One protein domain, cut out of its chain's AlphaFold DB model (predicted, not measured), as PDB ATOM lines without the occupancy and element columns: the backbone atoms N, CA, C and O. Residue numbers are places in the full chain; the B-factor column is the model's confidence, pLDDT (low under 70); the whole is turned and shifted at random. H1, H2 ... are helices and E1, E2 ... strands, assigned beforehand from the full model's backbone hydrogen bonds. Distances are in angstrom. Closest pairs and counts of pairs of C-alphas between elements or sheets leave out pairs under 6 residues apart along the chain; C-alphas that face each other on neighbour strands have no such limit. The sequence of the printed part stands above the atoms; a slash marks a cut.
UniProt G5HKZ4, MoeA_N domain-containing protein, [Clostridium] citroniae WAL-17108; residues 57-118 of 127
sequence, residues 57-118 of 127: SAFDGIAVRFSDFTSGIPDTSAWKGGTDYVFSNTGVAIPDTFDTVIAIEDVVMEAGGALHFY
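This is residues 57 to 118 of the 127 residues of the protein "MoeA_N domain-containing protein" of [Clostridium] citroniae WAL-17108 (UniProt G5HKZ4). There is little regular structure: a small three-stranded sheet, E2-E1-E3, has the short helix H1 past the end of E1 and the small E4-E5 hairpin set off to one face of the sheet, near the start of E1, and residues 70 to 85 make a long loop. The 62 printed residues run E1, H1, E2, E3, E4, E5, mostly strand, with only 21 in named elements; both sheets are antiparallel. The whole is compact, 27 by 24 by 20 A, with a radius of gyration of the C-alphas of 10.9 A.

Inner strand E1, residues 61 to 64, is antiparallel to E2, residues 86 to 88, at 134 degrees; N 63 and O 86 are 2.8 A apart. E1 is antiparallel to E3, residues 100 to 103, at 153 degrees; N 64 and O 100 are 2.8 A apart. H1, residues 66 to 69, is only just not on this sheet, with 4 pairs of C-alphas within 10 A; its one O i to N i+3 pair is within range, and it is too short for i+4. E4, residues 107 to 109, and E5, residues 115 to 117, form a hairpin; N 108 and O 116 are 2.8 A apart.

E1, 9.7 A long, begins at C-alpha 61 (-31.828, 23.942, -3.545). E3 is 9.9 A long. E5 ends at C-alpha 117 (-27.799, 18.009, -12.584).

The C-alphas farthest apart, of Ser 71 and Gly 91, are 28.9 A apart. The printed part has no cut; links H1 to E2 and E2 to E3 are long. No printed residue is under pLDDT 70.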
ATOM      1  N   SER A  57     -36.504  21.925   3.917       96.69
ATOM      2  CA  SER A  57     -35.214  21.884   3.225       96.69
ATOM      3  C   SER A  57     -34.045  21.887   4.211       96.69
ATOM      4  O   SER A  57     -33.997  22.733   5.106       96.69
ATOM      5  N   ALA A  58     -33.078  20.990   4.018       94.81
ATOM      6  CA  ALA A  58     -31.837  20.970   4.799       94.81
ATOM      7  C   ALA A  58     -30.769  21.947   4.267       94.81
ATOM      8  O   ALA A  58     -29.848  22.301   4.995       94.81
ATOM      9  N   PHE A  59     -30.898  22.370   3.011       93.00
ATOM     10  CA  PHE A  59     -30.005  23.292   2.313       93.00
ATOM     11  C   PHE A  59     -30.799  24.098   1.279       93.00
ATOM     12  O   PHE A  59     -31.976  23.812   1.024       93.00
ATOM     13  N   ASP A  60     -30.151  25.097   0.687       96.62
ATOM     14  CA  ASP A  60     -30.695  25.837  -0.444       96.62
ATOM     15  C   ASP A  60     -30.624  24.965  -1.700       96.62
ATOM     16  O   ASP A  60     -29.616  24.313  -1.972       96.62
ATOM     17  N   GLY A  61     -31.714  24.902  -2.459       96.00
ATOM     18  CA  GLY A  61     -31.828  23.942  -3.545       96.00
ATOM     19  C   GLY A  61     -33.148  24.007  -4.285       96.00
ATOM     20  O   GLY A  61     -33.875  25.004  -4.242       96.00
ATOM     21  N   ILE A  62     -33.461  22.903  -4.955       96.38
ATOM     22  CA  ILE A  62     -34.771  22.676  -5.556       96.38
ATOM     23  C   ILE A  62     -35.408  21.419  -4.967       96.38
ATOM     24  O   ILE A  62     -34.751  20.387  -4.837       96.38
ATOM     25  N   ALA A  63     -36.688  21.501  -4.617       97.38
ATOM     26  CA  ALA A  63     -37.484  20.338  -4.271       97.38
ATOM     27  C   ALA A  63     -38.039  19.690  -5.545       97.38
ATOM     28  O   ALA A  63     -38.542  20.381  -6.433       97.38
ATOM     29  N   VAL A  64     -37.931  18.368  -5.613       97.00
ATOM     30  CA  VAL A  64     -38.306  17.502  -6.734       97.00
ATOM     31  C   VAL A  64     -39.030  16.260  -6.207       97.00
ATOM     32  O   VAL A  64     -39.093  16.019  -4.998       97.00
ATOM     33  N   ARG A  65     -39.595  15.464  -7.118       97.81
ATOM     34  CA  ARG A  65     -40.122  14.131  -6.804       97.81
ATOM     35  C   ARG A  65     -39.037  13.095  -7.047       97.81
ATOM     36  O   ARG A  65     -38.540  12.987  -8.167       97.81
ATOM     37  N   PHE A  66     -38.712  12.287  -6.044       97.00
ATOM     38  CA  PHE A  66     -37.740  11.203  -6.184       97.00
ATOM     39  C   PHE A  66     -38.125  10.216  -7.291       97.00
ATOM     40  O   PHE A  66     -37.260   9.676  -7.980       97.00
ATOM     41  N   SER A  67     -39.430  10.002  -7.493       97.62
ATOM     42  CA  SER A  67     -39.966   9.109  -8.527       97.62
ATOM     43  C   SER A  67     -39.420   9.404  -9.923       97.62
ATOM     44  O   SER A  67     -39.171   8.470 -10.688       97.62
ATOM     45  N   ASP A  68     -39.178  10.681 -10.227       96.38
ATOM     46  CA  ASP A  68     -38.716  11.144 -11.538       96.38
ATOM     47  C   ASP A  68     -37.252  10.729 -11.802       96.38
ATOM     48  O   ASP A  68     -36.806  10.727 -12.947       96.38
ATOM     49  N   PHE A  69     -36.523  10.296 -10.763       95.06
ATOM     50  CA  PHE A  69     -35.117   9.872 -10.813       95.06
ATOM     51  C   PHE A  69     -34.920   8.351 -10.738       95.06
ATOM     52  O   PHE A  69     -33.792   7.856 -10.751       95.06
ATOM     53  N   THR A  70     -36.001   7.569 -10.664       95.50
ATOM     54  CA  THR A  70     -35.930   6.102 -10.496       95.50
ATOM     55  C   THR A  70     -35.228   5.379 -11.650       95.50
ATOM     56  O   THR A  70     -34.685   4.294 -11.452       95.50
ATOM     57  N   SER A  71     -35.196   5.988 -12.839       94.56
ATOM     58  CA  SER A  71     -34.477   5.490 -14.023       94.56
ATOM     59  C   SER A  71     -33.128   6.192 -14.257       94.56
ATOM     60  O   SER A  71     -32.540   6.057 -15.329       94.56
ATOM     61  N   GLY A  72     -32.625   6.932 -13.266       91.69
ATOM     62  CA  GLY A  72     -31.445   7.790 -13.376       91.69
ATOM     63  C   GLY A  72     -31.813   9.267 -13.512       91.69
ATOM     64  O   GLY A  72     -32.942   9.659 -13.241       91.69
ATOM     65  N   ILE A  73     -30.849  10.100 -13.914       91.75
ATOM     66  CA  ILE A  73     -31.073  11.540 -14.109       91.75
ATOM     67  C   ILE A  73     -32.053  11.741 -15.285       91.75
ATOM     68  O   ILE A  73     -31.721  11.317 -16.397       91.75
ATOM     69  N   PRO A  74     -33.236  12.354 -15.073       92.50
ATOM     70  CA  PRO A  74     -34.224  12.542 -16.129       92.50
ATOM     71  C   PRO A  74     -33.807  13.638 -17.117       92.50
ATOM     72  O   PRO A  74     -32.990  14.505 -16.805       92.50
ATOM     73  N   ASP A  75     -34.424  13.632 -18.301       91.69
ATOM     74  CA  ASP A  75     -34.411  14.798 -19.186       91.69
ATOM     75  C   ASP A  75     -35.357  15.868 -18.624       91.69
ATOM     76  O   ASP A  75     -36.573  15.685 -18.532       91.69
ATOM     77  N   THR A  76     -34.775  16.989 -18.225       92.88
ATOM     78  CA  THR A  76     -35.436  18.133 -17.592       92.88
ATOM     79  C   THR A  76     -35.748  19.258 -18.576       92.88
ATOM     80  O   THR A  76     -36.227  20.314 -18.162       92.88
ATOM     81  N   SER A  77     -35.475  19.083 -19.872       90.19
ATOM     82  CA  SER A  77     -35.636  20.141 -20.881       90.19
ATOM     83  C   SER A  77     -37.053  20.729 -20.938       90.19
ATOM     84  O   SER A  77     -37.227  21.883 -21.326       90.19
ATOM     85  N   ALA A  78     -38.060  19.957 -20.517       91.81
ATOM     86  CA  ALA A  78     -39.461  20.366 -20.448       91.81
ATOM     87  C   ALA A  78     -39.954  20.750 -19.036       91.81
ATOM     88  O   ALA A  78     -41.133  21.083 -18.888       91.81
ATOM     89  N   TRP A  79     -39.097  20.683 -18.010       94.94
ATOM     90  CA  TRP A  79     -39.490  20.948 -16.625       94.94
ATOM     91  C   TRP A  79     -39.865  22.411 -16.401       94.94
ATOM     92  O   TRP A  79     -39.236  23.332 -16.923       94.94
ATOM     93  N   LYS A  80     -40.885  22.628 -15.570       93.69
ATOM     94  CA  LYS A  80     -41.394  23.953 -15.212       93.69
ATOM     95  C   LYS A  80     -41.328  24.174 -13.708       93.69
ATOM     96  O   LYS A  80     -41.863  23.388 -12.923       93.69
ATOM     97  N   GLY A  81     -40.740  25.301 -13.307       94.00
ATOM     98  CA  GLY A  81     -40.789  25.764 -11.923       94.00
ATOM     99  C   GLY A  81     -42.238  25.930 -11.446       94.00
ATOM    100  O   GLY A  81     -43.085  26.448 -12.173       94.00
ATOM    101  N   GLY A  82     -42.537  25.455 -10.238       93.94
ATOM    102  CA  GLY A  82     -43.893  25.399  -9.686       93.94
ATOM    103  C   GLY A  82     -44.699  24.162 -10.092       93.94
ATOM    104  O   GLY A  82     -45.802  23.981  -9.586       93.94
ATOM    105  N   THR A  83     -44.191  23.317 -10.993       95.25
ATOM    106  CA  THR A  83     -44.857  22.073 -11.423       95.25
ATOM    107  C   THR A  83     -43.939  20.866 -11.256       95.25
ATOM    108  O   THR A  83     -44.282  19.920 -10.549       95.25
ATOM    109  N   ASP A  84     -42.755  20.910 -11.862       96.50
ATOM    110  CA  ASP A  84     -41.800  19.796 -11.857       96.50
ATOM    111  C   ASP A  84     -40.749  19.925 -10.761       96.50
ATOM    112  O   ASP A  84     -40.270  18.929 -10.227       96.50
ATOM    113  N   TYR A  85     -40.456  21.162 -10.371       96.50
ATOM    114  CA  TYR A  85     -39.607  21.483  -9.236       96.50
ATOM    115  C   TYR A  85     -40.041  22.809  -8.608       96.50
ATOM    116  O   TYR A  85     -40.718  23.619  -9.247       96.50
ATOM    117  N   VAL A  86     -39.618  23.072  -7.376       96.56
ATOM    118  CA  VAL A  86     -39.724  24.399  -6.741       96.56
ATOM    119  C   VAL A  86     -38.411  24.759  -6.069       96.56
ATOM    120  O   VAL A  86     -37.720  23.878  -5.575       96.56
ATOM    121  N   PHE A  87     -38.062  26.043  -6.013       95.69
ATOM    122  CA  PHE A  87     -36.949  26.471  -5.168       95.69
ATOM    123  C   PHE A  87     -37.286  26.251  -3.697       95.69
ATOM    124  O   PHE A  87     -38.412  26.501  -3.262       95.69
ATOM    125  N   SER A  88     -36.296  25.793  -2.945       95.75
ATOM    126  CA  SER A  88     -36.429  25.451  -1.539       95.75
ATOM    127  C   SER A  88     -35.193  25.944  -0.801       95.75
ATOM    128  O   SER A  88     -34.110  25.389  -0.961       95.75
ATOM    129  N   ASN A  89     -35.350  27.005  -0.010       95.50
ATOM    130  CA  ASN A  89     -34.275  27.506   0.842       95.50
ATOM    131  C   ASN A  89     -34.240  26.728   2.158       95.50
ATOM    132  O   ASN A  89     -35.238  26.142   2.586       95.50
ATOM    133  N   THR A  90     -33.103  26.772   2.834       95.75
ATOM    134  CA  THR A  90     -32.881  26.131   4.130       95.75
ATOM    135  C   THR A  90     -33.991  26.484   5.129       95.75
ATOM    136  O   THR A  90     -34.304  27.654   5.355       95.75
ATOM    137  N   GLY A  91     -34.614  25.461   5.721       95.25
ATOM    138  CA  GLY A  91     -35.708  25.599   6.687       95.25
ATOM    139  C   GLY A  91     -37.095  25.869   6.088       95.25
ATOM    140  O   GLY A  91     -38.081  25.836   6.824       95.25
ATOM    141  N   VAL A  92     -37.215  26.091   4.773       94.81
ATOM    142  CA  VAL A  92     -38.517  26.249   4.105       94.81
ATOM    143  C   VAL A  92     -39.241  24.906   4.051       94.81
ATOM    144  O   VAL A  92     -38.637  23.877   3.753       94.81
ATOM    145  N   ALA A  93     -40.542  24.919   4.352       95.56
ATOM    146  CA  ALA A  93     -41.394  23.740   4.249       95.56
ATOM    147  C   ALA A  93     -41.521  23.283   2.790       95.56
ATOM    148  O   ALA A  93     -41.826  24.084   1.904       95.56
ATOM    149  N   ILE A  94     -41.322  21.989   2.562       96.31
ATOM    150  CA  ILE A  94     -41.428  21.374   1.241       96.31
ATOM    151  C   ILE A  94     -42.915  21.111   0.954       96.31
ATOM    152  O   ILE A  94     -43.591  20.533   1.809       96.31
ATOM    153  N   PRO A  95     -43.461  21.538  -0.202       95.88
ATOM    154  CA  PRO A  95     -44.829  21.196  -0.577       95.88
ATOM    155  C   PRO A  95     -45.010  19.680  -0.701       95.88
ATOM    156  O   PRO A  95     -44.147  19.019  -1.267       95.88
ATOM    157  N   ASP A  96     -46.161  19.151  -0.274       96.12
ATOM    158  CA  ASP A  96     -46.448  17.703  -0.224       96.12
ATOM    159  C   ASP A  96     -46.318  16.976  -1.580       96.12
ATOM    160  O   ASP A  96     -46.249  15.751  -1.638       96.12
ATOM    161  N   THR A  97     -46.300  17.719  -2.687       97.31
ATOM    162  CA  THR A  97     -46.066  17.196  -4.040       97.31
ATOM    163  C   THR A  97     -44.611  16.809  -4.306       97.31
ATOM    164  O   THR A  97     -44.346  16.196  -5.339       97.31
ATOM    165  N   PHE A  98     -43.678  17.198  -3.439       97.69
ATOM    166  CA  PHE A  98     -42.244  16.939  -3.546       97.69
ATOM    167  C   PHE A  98     -41.753  16.240  -2.277       97.69
ATOM    168  O   PHE A  98     -42.282  16.455  -1.189       97.69
ATOM    169  N   ASP A  99     -40.726  15.409  -2.409       96.94
ATOM    170  CA  ASP A  99     -40.226  14.568  -1.312       96.94
ATOM    171  C   ASP A  99     -38.699  14.621  -1.153       96.94
ATOM    172  O   ASP A  99     -38.155  14.093  -0.185       96.94
ATOM    173  N   THR A 100     -38.008  15.277  -2.086       96.25
ATOM    174  CA  THR A 100     -36.548  15.270  -2.186       96.25
ATOM    175  C   THR A 100     -36.053  16.662  -2.518       96.25
ATOM    176  O   THR A 100     -36.666  17.353  -3.325       96.25
ATOM    177  N   VAL A 101     -34.923  17.071  -1.939       96.69
ATOM    178  CA  VAL A 101     -34.247  18.324  -2.296       96.69
ATOM    179  C   VAL A 101     -32.882  18.010  -2.893       96.69
ATOM    180  O   VAL A 101     -32.118  17.235  -2.320       96.69
ATOM    181  N   ILE A 102     -32.577  18.634  -4.029       95.19
ATOM    182  CA  ILE A 102     -31.246  18.640  -4.648       95.19
ATOM    183  C   ILE A 102     -30.595  19.985  -4.334       95.19
ATOM    184  O   ILE A 102     -31.221  21.029  -4.529       95.19
ATOM    185  N   ALA A 103     -29.367  19.950  -3.816       95.50
ATOM    186  CA  ALA A 103     -28.630  21.141  -3.412       95.50
ATOM    187  C   ALA A 103     -28.376  22.052  -4.615       95.50
ATOM    188  O   ALA A 103     -28.118  21.565  -5.717       95.50
ATOM    189  N   ILE A 104     -28.468  23.370  -4.424       94.75
ATOM    190  CA  ILE A 104     -28.381  24.324  -5.535       94.75
ATOM    191  C   ILE A 104     -27.021  24.256  -6.236       94.75
ATOM    192  O   ILE A 104     -26.937  24.480  -7.439       94.75
ATOM    193  N   GLU A 105     -25.965  23.876  -5.515       93.38
ATOM    194  CA  GLU A 105     -24.613  23.691  -6.047       93.38
ATOM    195  C   GLU A 105     -24.514  22.538  -7.058       93.38
ATOM    196  O   GLU A 105     -23.586  22.515  -7.871       93.38
ATOM    197  N   ASP A 106     -25.463  21.600  -7.019       93.56
ATOM    198  CA  ASP A 106     -25.559  20.464  -7.937       93.56
ATOM    199  C   ASP A 106     -26.551  20.718  -9.090       93.56
ATOM    200  O   ASP A 106     -26.755  19.837  -9.931       93.56
ATOM    201  N   VAL A 107     -27.140  21.920  -9.169       93.19
ATOM    202  CA  VAL A 107     -28.103  22.327 -10.201       93.19
ATOM    203  C   VAL A 107     -27.520  23.444 -11.067       93.19
ATOM    204  O   VAL A 107     -27.217  24.539 -10.599       93.19
ATOM    205  N   VAL A 108     -27.434  23.202 -12.370       91.94
ATOM    206  CA  VAL A 108     -27.130  24.221 -13.378       91.94
ATOM    207  C   VAL A 108     -28.430  24.677 -14.013       91.94
ATOM    208  O   VAL A 108     -29.180  23.865 -14.545       91.94
ATOM    209  N   MET A 109     -28.672  25.984 -13.997       89.75
ATOM    210  CA  MET A 109     -29.773  26.583 -14.744       89.75
ATOM    211  C   MET A 109     -29.249  27.196 -16.034       89.75
ATOM    212  O   MET A 109     -28.452  28.134 -16.005       89.75
ATOM    213  N   GLU A 110     -29.712  26.674 -17.163       87.00
ATOM    214  CA  GLU A 110     -29.373  27.209 -18.478       87.00
ATOM    215  C   GLU A 110     -30.157  28.491 -18.770       87.00
ATOM    216  O   GLU A 110     -31.254  28.711 -18.249       87.00
ATOM    217  N   ALA A 111     -29.650  29.316 -19.688       79.75
ATOM    218  CA  ALA A 111     -30.318  30.556 -20.101       79.75
ATOM    219  C   ALA A 111     -31.740  30.328 -20.668       79.75
ATOM    220  O   ALA A 111     -32.559  31.245 -20.668       79.75
ATOM    221  N   GLY A 112     -32.040  29.108 -21.135       76.38
ATOM    222  CA  GLY A 112     -33.366  28.685 -21.604       76.38
ATOM    223  C   GLY A 112     -34.303  28.145 -20.516       76.38
ATOM    224  O   GLY A 112     -35.414  27.737 -20.844       76.38
ATOM    225  N   GLY A 113     -33.875  28.117 -19.249       78.44
ATOM    226  CA  GLY A 113     -34.658  27.608 -18.115       78.44
ATOM    227  C   GLY A 113     -34.569  26.095 -17.881       78.44
ATOM    228  O   GLY A 113     -35.148  25.609 -16.915       78.44
ATOM    229  N   ALA A 114     -33.841  25.357 -18.724       85.94
ATOM    230  CA  ALA A 114     -33.570  23.935 -18.510       85.94
ATOM    231  C   ALA A 114     -32.617  23.723 -17.318       85.94
ATOM    232  O   ALA A 114     -31.733  24.547 -17.068       85.94
ATOM    233  N   LEU A 115     -32.789  22.605 -16.604       92.50
ATOM    234  CA  LEU A 115     -31.999  22.261 -15.418       92.50
ATOM    235  C   LEU A 115     -31.043  21.100 -15.692       92.50
ATOM    236  O   LEU A 115     -31.494  19.994 -15.944       92.50
ATOM    237  N   HIS A 116     -29.738  21.272 -15.552       91.12
ATOM    238  CA  HIS A 116     -28.812  20.136 -15.586       91.12
ATOM    239  C   HIS A 116     -28.328  19.791 -14.183       91.12
ATOM    240  O   HIS A 116     -27.958  20.670 -13.412       91.12
ATOM    241  N   PHE A 117     -28.307  18.500 -13.860       90.88
ATOM    242  CA  PHE A 117     -27.799  18.009 -12.584       90.88
ATOM    243  C   PHE A 117     -26.361  17.528 -12.741       90.88
ATOM    244  O   PHE A 117     -26.061  16.742 -13.647       90.88
ATOM    245  N   TYR A 118     -25.466  17.971 -11.858       80.50
ATOM    246  CA  TYR A 118     -24.115  17.423 -11.835       80.50
ATOM    247  C   TYR A 118     -24.138  15.967 -11.341       80.50
ATOM    248  O   TYR A 118     -24.871  15.636 -10.405       80.50
TER     249      TYR A 118